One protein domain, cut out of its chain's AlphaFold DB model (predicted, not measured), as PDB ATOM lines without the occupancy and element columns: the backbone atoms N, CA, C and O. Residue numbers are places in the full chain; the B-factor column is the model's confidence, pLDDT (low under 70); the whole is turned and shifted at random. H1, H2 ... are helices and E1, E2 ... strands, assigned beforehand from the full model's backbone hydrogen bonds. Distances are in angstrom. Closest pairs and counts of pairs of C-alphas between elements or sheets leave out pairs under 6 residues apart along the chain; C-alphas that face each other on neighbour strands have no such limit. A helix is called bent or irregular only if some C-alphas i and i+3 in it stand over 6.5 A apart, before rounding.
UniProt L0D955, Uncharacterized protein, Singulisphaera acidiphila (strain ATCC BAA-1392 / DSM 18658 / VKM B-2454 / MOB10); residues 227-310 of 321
ATOM      1  N   LEU A 227     133.449  84.106 122.188       94.00
ATOM      2  CA  LEU A 227     134.149  85.308 122.639       94.00
ATOM      3  C   LEU A 227     135.530  85.462 121.981       94.00
ATOM      4  O   LEU A 227     135.889  86.569 121.585       94.00
ATOM      5  N   ASP A 228     136.256  84.361 121.763       94.75
ATOM      6  CA  ASP A 228     137.558  84.373 121.085       94.75
ATOM      7  C   ASP A 228     137.463  84.873 119.644       94.75
ATOM      8  O   ASP A 228     138.309  85.646 119.196       94.75
ATOM      9  N   ALA A 229     136.421  84.454 118.921       93.69
ATOM     10  CA  ALA A 229     136.176  84.889 117.548       93.69
ATOM     11  C   ALA A 229     135.971  86.406 117.488       93.69
ATOM     12  O   ALA A 229     136.607  87.106 116.698       93.69
ATOM     13  N   THR A 230     135.129  86.908 118.393       95.25
ATOM     14  CA  THR A 230     134.800  88.330 118.521       95.25
ATOM     15  C   THR A 230     136.040  89.152 118.879       95.25
ATOM     16  O   THR A 230     136.293  90.202 118.284       95.25
ATOM     17  N   TRP A 231     136.847  88.656 119.821       96.81
ATOM     18  CA  TRP A 231     138.088  89.296 120.238       96.81
ATOM     19  C   TRP A 231     139.121  89.366 119.112       96.81
ATOM     20  O   TRP A 231     139.621  90.451 118.814       96.81
ATOM     21  N   LEU A 232     139.419  88.240 118.456       95.50
ATOM     22  CA  LEU A 232     140.373  88.205 117.349       95.50
ATOM     23  C   LEU A 232     139.933  89.098 116.192       95.50
ATOM     24  O   LEU A 232     140.749  89.836 115.643       95.50
ATOM     25  N   TRP A 233     138.642  89.058 115.846       95.44
ATOM     26  CA  TRP A 233     138.075  89.931 114.828       95.44
ATOM     27  C   TRP A 233     138.343  91.399 115.163       95.44
ATOM     28  O   TRP A 233     138.866  92.126 114.318       95.44
ATOM     29  N   PHE A 234     138.066  91.831 116.395       97.12
ATOM     30  CA  PHE A 234     138.346  93.202 116.812       97.12
ATOM     31  C   PHE A 234     139.849  93.522 116.765       97.12
ATOM     32  O   PHE A 234     140.269  94.499 116.142       97.12
ATOM     33  N   ARG A 235     140.679  92.679 117.382       97.06
ATOM     34  CA  ARG A 235     142.134  92.858 117.439       97.06
ATOM     35  C   ARG A 235     142.737  93.035 116.051       97.06
ATOM     36  O   ARG A 235     143.534  93.941 115.830       97.06
ATOM     37  N   ASP A 236     142.339  92.184 115.113       96.75
ATOM     38  CA  ASP A 236     142.890  92.198 113.767       96.75
ATOM     39  C   ASP A 236     142.439  93.431 112.970       96.75
ATOM     40  O   ASP A 236     143.223  93.961 112.191       96.75
ATOM     41  N   HIS A 237     141.215  93.934 113.160       96.50
ATOM     42  CA  HIS A 237     140.706  95.069 112.379       96.50
ATOM     43  C   HIS A 237     141.135  96.444 112.920       96.50
ATOM     44  O   HIS A 237     141.427  97.339 112.124       96.50
ATOM     45  N   TRP A 238     141.222  96.617 114.242       97.50
ATOM     46  CA  TRP A 238     141.610  97.892 114.868       97.50
ATOM     47  C   TRP A 238     143.093  97.969 115.260       97.50
ATOM     48  O   TRP A 238     143.614  99.059 115.513       97.50
ATOM     49  N   GLY A 239     143.789  96.833 115.256       97.38
ATOM     50  CA  GLY A 239     145.212  96.740 115.552       97.38
ATOM     51  C   GLY A 239     145.550  96.814 117.042       97.38
ATOM     52  O   GLY A 239     144.686  96.849 117.922       97.38
ATOM     53  N   VAL A 240     146.851  96.813 117.319       97.56
ATOM     54  CA  VAL A 240     147.450  96.666 118.654       97.56
ATOM     55  C   VAL A 240     146.989  97.718 119.639       97.56
ATOM     56  O   VAL A 240     146.626  97.376 120.763       97.56
ATOM     57  N   VAL A 241     147.008  98.990 119.243       96.62
ATOM     58  CA  VAL A 241     146.783 100.103 120.175       96.62
ATOM     59  C   VAL A 241     145.399  99.995 120.816       96.62
ATOM     60  O   VAL A 241     145.249 100.123 122.033       96.62
ATOM     61  N   TRP A 242     144.380  99.718 120.003       97.12
ATOM     62  CA  TRP A 242     143.014  99.555 120.486       97.12
ATOM     63  C   TRP A 242     142.779  98.204 121.147       97.12
ATOM     64  O   TRP A 242     142.092  98.161 122.170       97.12
ATOM     65  N   ALA A 243     143.374  97.133 120.617       97.75
ATOM     66  CA  ALA A 243     143.312  95.810 121.220       97.75
ATOM     67  C   ALA A 243     143.814  95.838 122.668       97.75
ATOM     68  O   ALA A 243     143.042  95.553 123.578       97.75
ATOM     69  N   LEU A 244     145.052  96.277 122.911       97.56
ATOM     70  CA  LEU A 244     145.637  96.307 124.257       97.56
ATOM     71  C   LEU A 244     144.794  97.132 125.237       97.56
ATOM     72  O   LEU A 244     144.565  96.717 126.372       97.56
ATOM     73  N   ARG A 245     144.252  98.270 124.788       97.06
ATOM     74  CA  ARG A 245     143.388  99.114 125.623       97.06
ATOM     75  C   ARG A 245     142.059  98.446 125.973       97.06
ATOM     76  O   ARG A 245     141.541  98.646 127.073       97.06
ATOM     77  N   LEU A 246     141.468  97.710 125.034       97.88
ATOM     78  CA  LEU A 246     140.247  96.949 125.282       97.88
ATOM     79  C   LEU A 246     140.529  95.772 126.222       97.88
ATOM     80  O   LEU A 246     139.783  95.577 127.177       97.88
ATOM     81  N   GLN A 247     141.629  95.055 125.979       98.38
ATOM     82  CA  GLN A 247     142.101  93.932 126.783       98.38
ATOM     83  C   GLN A 247     142.300  94.338 128.243       98.38
ATOM     84  O   GLN A 247     141.784  93.687 129.144       98.38
ATOM     85  N   GLU A 248     142.991  95.453 128.480       98.44
ATOM     86  CA  GLU A 248     143.211  95.989 129.821       98.44
ATOM     87  C   GLU A 248     141.890  96.309 130.530       98.44
ATOM     88  O   GLU A 248     141.693  95.925 131.681       98.44
ATOM     89  N   ARG A 249     140.952  96.974 129.845       98.25
ATOM     90  CA  ARG A 249     139.637  97.297 130.425       98.25
ATOM     91  C   ARG A 249     138.835  96.052 130.759       98.25
ATOM     92  O   ARG A 249     138.274  95.981 131.845       98.25
ATOM     93  N   PHE A 250     138.802  95.093 129.840       98.44
ATOM     94  CA  PHE A 250     138.135  93.819 130.057       98.44
ATOM     95  C   PHE A 250     138.735  93.089 131.265       98.44
ATOM     96  O   PHE A 250     137.996  92.669 132.148       98.44
ATOM     97  N   ASN A 251     140.066  93.004 131.350       98.44
ATOM     98  CA  ASN A 251     140.754  92.309 132.437       98.44
ATOM     99  C   ASN A 251     140.556  92.985 133.794       98.44
ATOM    100  O   ASN A 251     140.348  92.285 134.776       98.44
ATOM    101  N   ARG A 252     140.544  94.323 133.856       98.50
ATOM    102  CA  ARG A 252     140.201  95.047 135.092       98.50
ATOM    103  C   ARG A 252     138.772  94.742 135.549       98.50
ATOM    104  O   ARG A 252     138.534  94.579 136.739       98.50
ATOM    105  N   THR A 253     137.822  94.645 134.616       98.31
ATOM    106  CA  THR A 253     136.447  94.240 134.941       98.31
ATOM    107  C   THR A 253     136.393  92.789 135.417       98.31
ATOM    108  O   THR A 253     135.782  92.523 136.450       98.31
ATOM    109  N   ALA A 254     137.073  91.873 134.723       98.06
ATOM    110  CA  ALA A 254     137.164  90.467 135.109       98.06
ATOM    111  C   ALA A 254     137.746  90.302 136.522       98.06
ATOM    112  O   ALA A 254     137.178  89.583 137.337       98.06
ATOM    113  N   GLU A 255     138.817  91.032 136.842       97.94
ATOM    114  CA  GLU A 255     139.429  91.055 138.171       97.94
ATOM    115  C   GLU A 255     138.470  91.602 139.235       97.94
ATOM    116  O   GLU A 255     138.274  90.964 140.264       97.94
ATOM    117  N   SER A 256     137.796  92.728 138.965       98.25
ATOM    118  CA  SER A 256     136.837  93.322 139.911       98.25
ATOM    119  C   SER A 256     135.627  92.431 140.212       98.25
ATOM    120  O   SER A 256     135.044  92.531 141.288       98.25
ATOM    121  N   LEU A 257     135.251  91.564 139.266       98.06
ATOM    122  CA  LEU A 257     134.130  90.631 139.388       98.06
ATOM    123  C   LEU A 257     134.574  89.218 139.797       98.06
ATOM    124  O   LEU A 257     133.738  88.318 139.852       98.06
ATOM    125  N   GLY A 258     135.869  89.003 140.053       97.81
ATOM    126  CA  GLY A 258     136.411  87.699 140.441       97.81
ATOM    127  C   GLY A 258     136.257  86.616 139.369       97.81
ATOM    128  O   GLY A 258     136.099  85.444 139.702       97.81
ATOM    129  N   TRP A 259     136.255  86.977 138.084       98.44
ATOM    130  CA  TRP A 259     136.095  86.000 137.011       98.44
ATOM    131  C   TRP A 259     137.325  85.083 136.881       98.44
ATOM    132  O   TRP A 259     138.453  85.581 136.827       98.44
ATOM    133  N   PRO A 260     137.136  83.758 136.725       97.81
ATOM    134  CA  PRO A 260     138.211  82.770 136.567       97.81
ATOM    135  C   PRO A 260     138.855  82.767 135.164       97.81
ATOM    136  O   PRO A 260     139.370  81.754 134.691       97.81
ATOM    137  N   LEU A 261     138.821  83.897 134.455       97.75
ATOM    138  CA  LEU A 261     139.350  84.029 133.101       97.75
ATOM    139  C   LEU A 261     139.982  85.401 132.877       97.75
ATOM    140  O   LEU A 261     139.650  86.383 133.539       97.75
ATOM    141  N   ARG A 262     140.889  85.471 131.904       97.94
ATOM    142  CA  ARG A 262     141.502  86.711 131.423       97.94
ATOM    143  C   ARG A 262     141.507  86.725 129.904       97.94
ATOM    144  O   ARG A 262     141.640  85.690 129.263       97.94
ATOM    145  N   LEU A 263     141.404  87.909 129.325       97.94
ATOM    146  CA  LEU A 263     141.609  88.125 127.903       97.94
ATOM    147  C   LEU A 263     143.105  88.341 127.647       97.94
ATOM    148  O   LEU A 263     143.707  89.299 128.144       97.94
ATOM    149  N   ALA A 264     143.718  87.432 126.900       97.88
ATOM    150  CA  ALA A 264     145.089  87.512 126.413       97.88
ATOM    151  C   ALA A 264     145.124  87.978 124.947       97.88
ATOM    152  O   ALA A 264     144.091  88.109 124.289       97.88
ATOM    153  N   TRP A 265     146.329  88.200 124.408       97.12
ATOM    154  CA  TRP A 265     146.498  88.622 123.013       97.12
ATOM    155  C   TRP A 265     145.826  87.654 122.034       97.12
ATOM    156  O   TRP A 265     145.150  88.090 121.103       97.12
ATOM    157  N   ASP A 266     145.956  86.351 122.281       95.31
ATOM    158  CA  ASP A 266     145.459  85.295 121.404       95.31
ATOM    159  C   ASP A 266     144.113  84.701 121.826       95.31
ATOM    160  O   ASP A 266     143.729  83.689 121.257       95.31
ATOM    161  N   GLY A 267     143.372  85.295 122.763       95.44
ATOM    162  CA  GLY A 267     142.067  84.770 123.197       95.44
ATOM    163  C   GLY A 267     141.899  84.743 124.707       95.44
ATOM    164  O   GLY A 267     142.704  85.311 125.442       95.44
ATOM    165  N   ILE A 268     140.839  84.094 125.173       96.12
ATOM    166  CA  ILE A 268     140.602  83.838 126.589       96.12
ATOM    167  C   ILE A 268     141.628  82.827 127.095       96.12
ATOM    168  O   ILE A 268     141.879  81.798 126.470       96.12
ATOM    169  N   VAL A 269     142.184  83.105 128.269       97.19
ATOM    170  CA  VAL A 269     143.036  82.185 129.017       97.19
ATOM    171  C   VAL A 269     142.439  81.992 130.417       97.19
ATOM    172  O   VAL A 269     142.085  82.988 131.060       97.19
ATOM    173  N   PRO A 270     142.317  80.743 130.904       97.25
ATOM    174  CA  PRO A 270     141.937  80.448 132.285       97.25
ATOM    175  C   PRO A 270     142.845  81.150 133.299       97.25
ATOM    176  O   PRO A 270     144.062  81.220 133.107       97.25
ATOM    177  N   ALA A 271     142.288  81.633 134.410       95.75
ATOM    178  CA  ALA A 271     143.117  82.010 135.549       95.75
ATOM    179  C   ALA A 271     143.706  80.748 136.211       95.75
ATOM    180  O   ALA A 271     143.087  79.683 136.201       95.75
ATOM    181  N   ILE A 272     144.903  80.856 136.793       95.56
ATOM    182  CA  ILE A 272     145.591  79.721 137.434       95.56
ATOM    183  C   ILE A 272     144.686  79.109 138.513       95.56
ATOM    184  O   ILE A 272     144.169  79.828 139.362       95.56
ATOM    185  N   GLY A 273     144.503  77.786 138.469       94.88
ATOM    186  CA  GLY A 273     143.669  77.047 139.426       94.88
ATOM    187  C   GLY A 273     142.163  77.087 139.145       94.88
ATOM    188  O   GLY A 273     141.389  76.576 139.947       94.88
ATOM    189  N   SER A 274     141.736  77.672 138.024       95.38
ATOM    190  CA  SER A 274     140.324  77.690 137.630       95.38
ATOM    191  C   SER A 274     139.887  76.358 137.028       95.38
ATOM    192  O   SER A 274     140.625  75.762 136.246       95.38
ATOM    193  N   THR A 275     138.673  75.918 137.356       95.69
ATOM    194  CA  THR A 275     138.031  74.761 136.719       95.69
ATOM    195  C   THR A 275     137.271  75.186 135.463       95.69
ATOM    196  O   THR A 275     136.791  76.320 135.369       95.69
ATOM    197  N   ASP A 276     137.109  74.269 134.506       94.44
ATOM    198  CA  ASP A 276     136.341  74.531 133.282       94.44
ATOM    199  C   ASP A 276     134.891  74.933 133.589       94.44
ATOM    200  O   ASP A 276     134.359  75.846 132.963       94.44
ATOM    201  N   GLU A 277     134.266  74.329 134.602       94.88
ATOM    202  CA  GLU A 277     132.907  74.671 135.043       94.88
ATOM    203  C   GLU A 277     132.793  76.127 135.516       94.88
ATOM    204  O   GLU A 277     131.872  76.843 135.114       94.88
ATOM    205  N   ALA A 278     133.760  76.595 136.316       95.06
ATOM    206  CA  ALA A 278     133.786  77.973 136.794       95.06
ATOM    207  C   ALA A 278     133.923  78.965 135.627       95.06
ATOM    208  O   ALA A 278     133.297  80.026 135.627       95.06
ATOM    209  N   ILE A 279     134.703  78.603 134.604       95.62
ATOM    210  CA  ILE A 279     134.865  79.400 133.385       95.62
ATOM    211  C   ILE A 279     133.559  79.433 132.594       95.62
ATOM    212  O   ILE A 279     133.083  80.519 132.263       95.62
ATOM    213  N   GLN A 280     132.942  78.277 132.326       95.19
ATOM    214  CA  GLN A 280     131.690  78.205 131.565       95.19
ATOM    215  C   GLN A 280     130.566  79.015 132.223       95.19
ATOM    216  O   GLN A 280     129.800  79.676 131.520       95.19
ATOM    217  N   GLY A 281     130.519  79.053 133.560       96.31
ATOM    218  CA  GLY A 281     129.549  79.854 134.308       96.31
ATOM    219  C   GLY A 281     129.647  81.367 134.060       96.31
ATOM    220  O   GLY A 281     128.630  82.060 134.101       96.31
ATOM    221  N   VAL A 282     130.839  81.896 133.756       97.25
ATOM    222  CA  VAL A 282     131.048  83.344 133.549       97.25
ATOM    223  C   VAL A 282     131.100  83.767 132.080       97.25
ATOM    224  O   VAL A 282     130.972  84.959 131.792       97.25
ATOM    225  N   VAL A 283     131.257  82.831 131.134       96.25
ATOM    226  CA  VAL A 283     131.364  83.131 129.690       96.25
ATOM    227  C   VAL A 283     130.221  84.025 129.170       96.25
ATOM    228  O   VAL A 283     130.524  84.978 128.446       96.25
ATOM    229  N   PRO A 284     128.935  83.823 129.532       96.19
ATOM    230  CA  PRO A 284     127.855  84.703 129.070       96.19
ATOM    231  C   PRO A 284     127.989  86.157 129.555       96.19
ATOM    232  O   PRO A 284     127.756  87.103 128.794       96.19
ATOM    233  N   ALA A 285     128.401  86.352 130.813       97.56
ATOM    234  CA  ALA A 285     128.635  87.678 131.385       97.56
ATOM    235  C   ALA A 285     129.873  88.342 130.756       97.56
ATOM    236  O   ALA A 285     129.842  89.527 130.412       97.56
ATOM    237  N   ALA A 286     130.932  87.562 130.523       97.62
ATOM    238  CA  ALA A 286     132.131  87.993 129.815       97.62
ATOM    239  C   ALA A 286     131.836  88.443 128.375       97.62
ATOM    240  O   ALA A 286     132.272  89.521 127.969       97.62
ATOM    241  N   ASP A 287     131.044  87.677 127.620       96.69
ATOM    242  CA  ASP A 287     130.631  88.023 126.252       96.69
ATOM    243  C   ASP A 287     129.841  89.335 126.227       96.69
ATOM    244  O   ASP A 287     130.123  90.228 125.424       96.69
ATOM    245  N   THR A 288     128.906  89.497 127.165       97.00
ATOM    246  CA  THR A 288     128.107  90.722 127.304       97.00
ATOM    247  C   THR A 288     128.988  91.937 127.604       97.00
ATOM    248  O   THR A 288     128.840  92.983 126.964       97.00
ATOM    249  N   THR A 289     129.952  91.800 128.516       97.94
ATOM    250  CA  THR A 289     130.914  92.863 128.834       97.94
ATOM    251  C   THR A 289     131.780  93.224 127.635       97.94
ATOM    252  O   THR A 289     131.910  94.408 127.313       97.94
ATOM    253  N   LEU A 290     132.333  92.235 126.922       97.81
ATOM    254  CA  LEU A 290     133.141  92.496 125.731       97.81
ATOM    255  C   LEU A 290     132.326  93.233 124.662       97.81
ATOM    256  O   LEU A 290     132.765  94.271 124.165       97.81
ATOM    257  N   LYS A 291     131.111  92.759 124.362       96.44
ATOM    258  CA  LYS A 291     130.186  93.423 123.431       96.44
ATOM    259  C   LYS A 291     129.912  94.862 123.852       96.44
ATOM    260  O   LYS A 291     130.013  95.767 123.026       96.44
ATOM    261  N   GLY A 292     129.639  95.097 125.136       96.81
ATOM    262  CA  GLY A 292     129.428  96.435 125.689       96.81
ATOM    263  C   GLY A 292     130.605  97.380 125.432       96.81
ATOM    264  O   GLY A 292     130.400  98.525 125.021       96.81
ATOM    265  N   LEU A 293     131.840  96.896 125.596       96.62
ATOM    266  CA  LEU A 293     133.046  97.672 125.298       96.62
ATOM    267  C   LEU A 293     133.216  97.940 123.788       96.62
ATOM    268  O   LEU A 293     133.674  99.021 123.405       96.62
ATOM    269  N   LEU A 294     132.815  96.989 122.938       96.56
ATOM    270  CA  LEU A 294     132.940  97.053 121.478       96.56
ATOM    271  C   LEU A 294     131.912  97.958 120.782       96.56
ATOM    272  O   LEU A 294     132.193  98.445 119.687       96.56
ATOM    273  N   ARG A 295     130.774  98.275 121.416       95.50
ATOM    274  CA  ARG A 295     129.711  99.143 120.845       95.50
ATOM    275  C   ARG A 295     130.180 100.539 120.413       95.50
ATOM    276  O   ARG A 295     129.469 101.242 119.707       95.50
ATOM    277  N   ARG A 296     131.370 100.970 120.844       94.25
ATOM    278  CA  ARG A 296     131.986 102.248 120.433       94.25
ATOM    279  C   ARG A 296     132.709 102.181 119.085       94.25
ATOM    280  O   ARG A 296     133.085 103.229 118.564       94.25
ATOM    281  N   PHE A 297     132.929 100.974 118.572       95.19
ATOM    282  CA  PHE A 297     133.710 100.688 117.370       95.19
ATOM    283  C   PHE A 297     132.861 100.073 116.256       95.19
ATOM    284  O   PHE A 297     133.154 100.284 115.079       95.19
ATOM    285  N   ALA A 298     131.825  99.316 116.614       95.81
ATOM    286  CA  ALA A 298     130.936  98.669 115.663       95.81
ATOM    287  C   ALA A 298     129.514  98.537 116.210       95.81
ATOM    288  O   ALA A 298     129.299  98.454 117.422       95.81
ATOM    289  N   ASP A 299     128.558  98.486 115.287       95.62
ATOM    290  CA  ASP A 299     127.163  98.186 115.579       95.62
ATOM    291  C   ASP A 299     127.028  96.733 116.074       95.62
ATOM    292  O   ASP A 299     127.795  95.848 115.681       95.62
ATOM    293  N   LEU A 300     126.041  96.471 116.939       93.75
ATOM    294  CA  LEU A 300     125.842  95.156 117.569       93.75
ATOM    295  C   LEU A 300     125.687  94.022 116.548       93.75
ATOM    296  O   LEU A 300     126.338  92.992 116.696       93.75
ATOM    297  N   GLU A 301     124.923  94.245 115.478       94.31
ATOM    298  CA  GLU A 301     124.729  93.266 114.398       94.31
ATOM    299  C   GLU A 301     126.057  92.815 113.777       94.31
ATOM    300  O   GLU A 301     126.233  91.653 113.415       94.31
ATOM    301  N   ARG A 302     127.036  93.724 113.672       92.81
ATOM    302  CA  ARG A 302     128.368  93.394 113.148       92.81
ATOM    303  C   ARG A 302     129.196  92.590 114.127       92.81
ATOM    304  O   ARG A 302     129.900  91.675 113.704       92.81
ATOM    305  N   ILE A 303     129.095  92.917 115.409       92.94
ATOM    306  CA  ILE A 303     129.753  92.162 116.474       92.94
ATOM    307  C   ILE A 303     129.189  90.732 116.518       92.94
ATOM    308  O   ILE A 303     129.946  89.773 116.649       92.94
ATOM    309  N   GLU A 304     127.880  90.568 116.337       92.44
ATOM    310  CA  GLU A 304     127.218  89.259 116.294       92.44
ATOM    311  C   GLU A 304     127.546  88.471 115.021       92.44
ATOM    312  O   GLU A 304     127.859  87.282 115.099       92.44
ATOM    313  N   ALA A 305     127.575  89.122 113.856       89.12
ATOM    314  CA  ALA A 305     127.976  88.479 112.606       89.12
ATOM    315  C   ALA A 305     129.412  87.924 112.670       89.12
ATOM    316  O   ALA A 305     129.673  86.836 112.156       89.12
ATOM    317  N   ALA A 306     130.330  88.626 113.345       85.12
ATOM    318  CA  ALA A 306     131.705  88.163 113.553       85.12
ATOM    319  C   ALA A 306     131.798  86.879 114.402       85.12
ATOM    320  O   ALA A 306     132.787  86.155 114.312       85.12
ATOM    321  N   ARG A 307     130.768  86.573 115.202       82.75
ATOM    322  CA  ARG A 307     130.656  85.329 115.978       82.75
ATOM    323  C   ARG A 307     130.082  84.173 115.152       82.75
ATOM    324  O   ARG A 307     130.439  83.023 115.399       82.75
ATOM    325  N   GLY A 308     129.175  84.469 114.217       70.81
ATOM    326  CA  GLY A 308     128.374  83.479 113.486       70.81
ATOM    327  C   GLY A 308     129.059  82.808 112.290       70.81
ATOM    328  O   GLY A 308     128.655  81.711 111.915       70.81
ATOM    329  N   SER A 309     130.119  83.395 111.721       62.19
ATOM    330  CA  SER A 309     130.767  82.912 110.482       62.19
ATOM    331  C   SER A 309     131.503  81.563 110.591       62.19
ATOM    332  O   SER A 309     132.238  81.190 109.687       62.19
ATOM    333  N   VAL A 310     131.364  80.853 111.709       55.47
ATOM    334  CA  VAL A 310     132.054  79.590 112.014       55.47
ATOM    335  C   VAL A 310     131.091  78.399 112.067       55.47
ATOM    336  O   VAL A 310     131.495  77.268 111.808       55.47
TER     337      VAL A 310
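What this domain is: This is residues 227 to 310 of the 321 residues of an uncharacterized protein of Singulisphaera acidiphila (strain ATCC BAA-1392 / DSM 18658 / VKM B-2454 / MOB10) (UniProt L0D955). A short two-stranded hairpin, E1 and E2, packs with E1 on the long helix H2, and the first residues of H1 come up to E2. The longest helix, H3, runs past the hairpin and H1 at a steep angle to H2, and H4 packs on H1, away from the hairpin. The 84 printed residues hold four named helices and two named strands, in the order H1 H2 E1 E2 H3 H4, and the class is mostly helix. The sheet is antiparallel; the whole is compact, with a radius of gyration of the C-alphas of 12.3 A and spans of 33 by 26 by 19 A.

Where its parts are: E1 is residues 261 to 264 and E2 residues 267 to 270. H2, residues 240 to 256, is 24.0 A long. H3, residues 276 to 294, is 25.7 A long and irregular, with C-alphas 281 and 284 7.3 A apart and a kink of 44 degrees near residue 283. H1, residues 227 to 238, is 16.6 A long and begins at C-alpha 227 (134.149, 85.308, 122.639). H4, residues 300 to 308, ends at C-alpha 308 (128.374, 83.479, 113.486).

How they stand to each other: In the hairpin, N 262 and O 269 are 2.9 A apart, within hydrogen-bond range. The closest C-alphas of H2 and E1, Asn 251 and Arg 262, are 5.7 A apart; those of H1 and E2, Asp 228 and Gly 267, 5.0 A. H2 touches H3 at a steep tilt of 51 degrees, closest at C-alphas 250 and 290, 6.7 A. H1 touches H4 at 63 degrees, a steep tilt, closest at C-alphas 230 and 307, 5.7 A. H2 and H4 are apart. Every O i to N i+4 pair is within hydrogen-bond range in H1 and H2, against 12 of 15 in H3 and 4 of 5 in H4.

The domain as a whole: The C-alphas farthest apart, Gly 273 and Asp 299, are 35.9 A apart. The printed part has no cut, and its links between named elements are tight. Confidence is under 70 at residues 309 to 310.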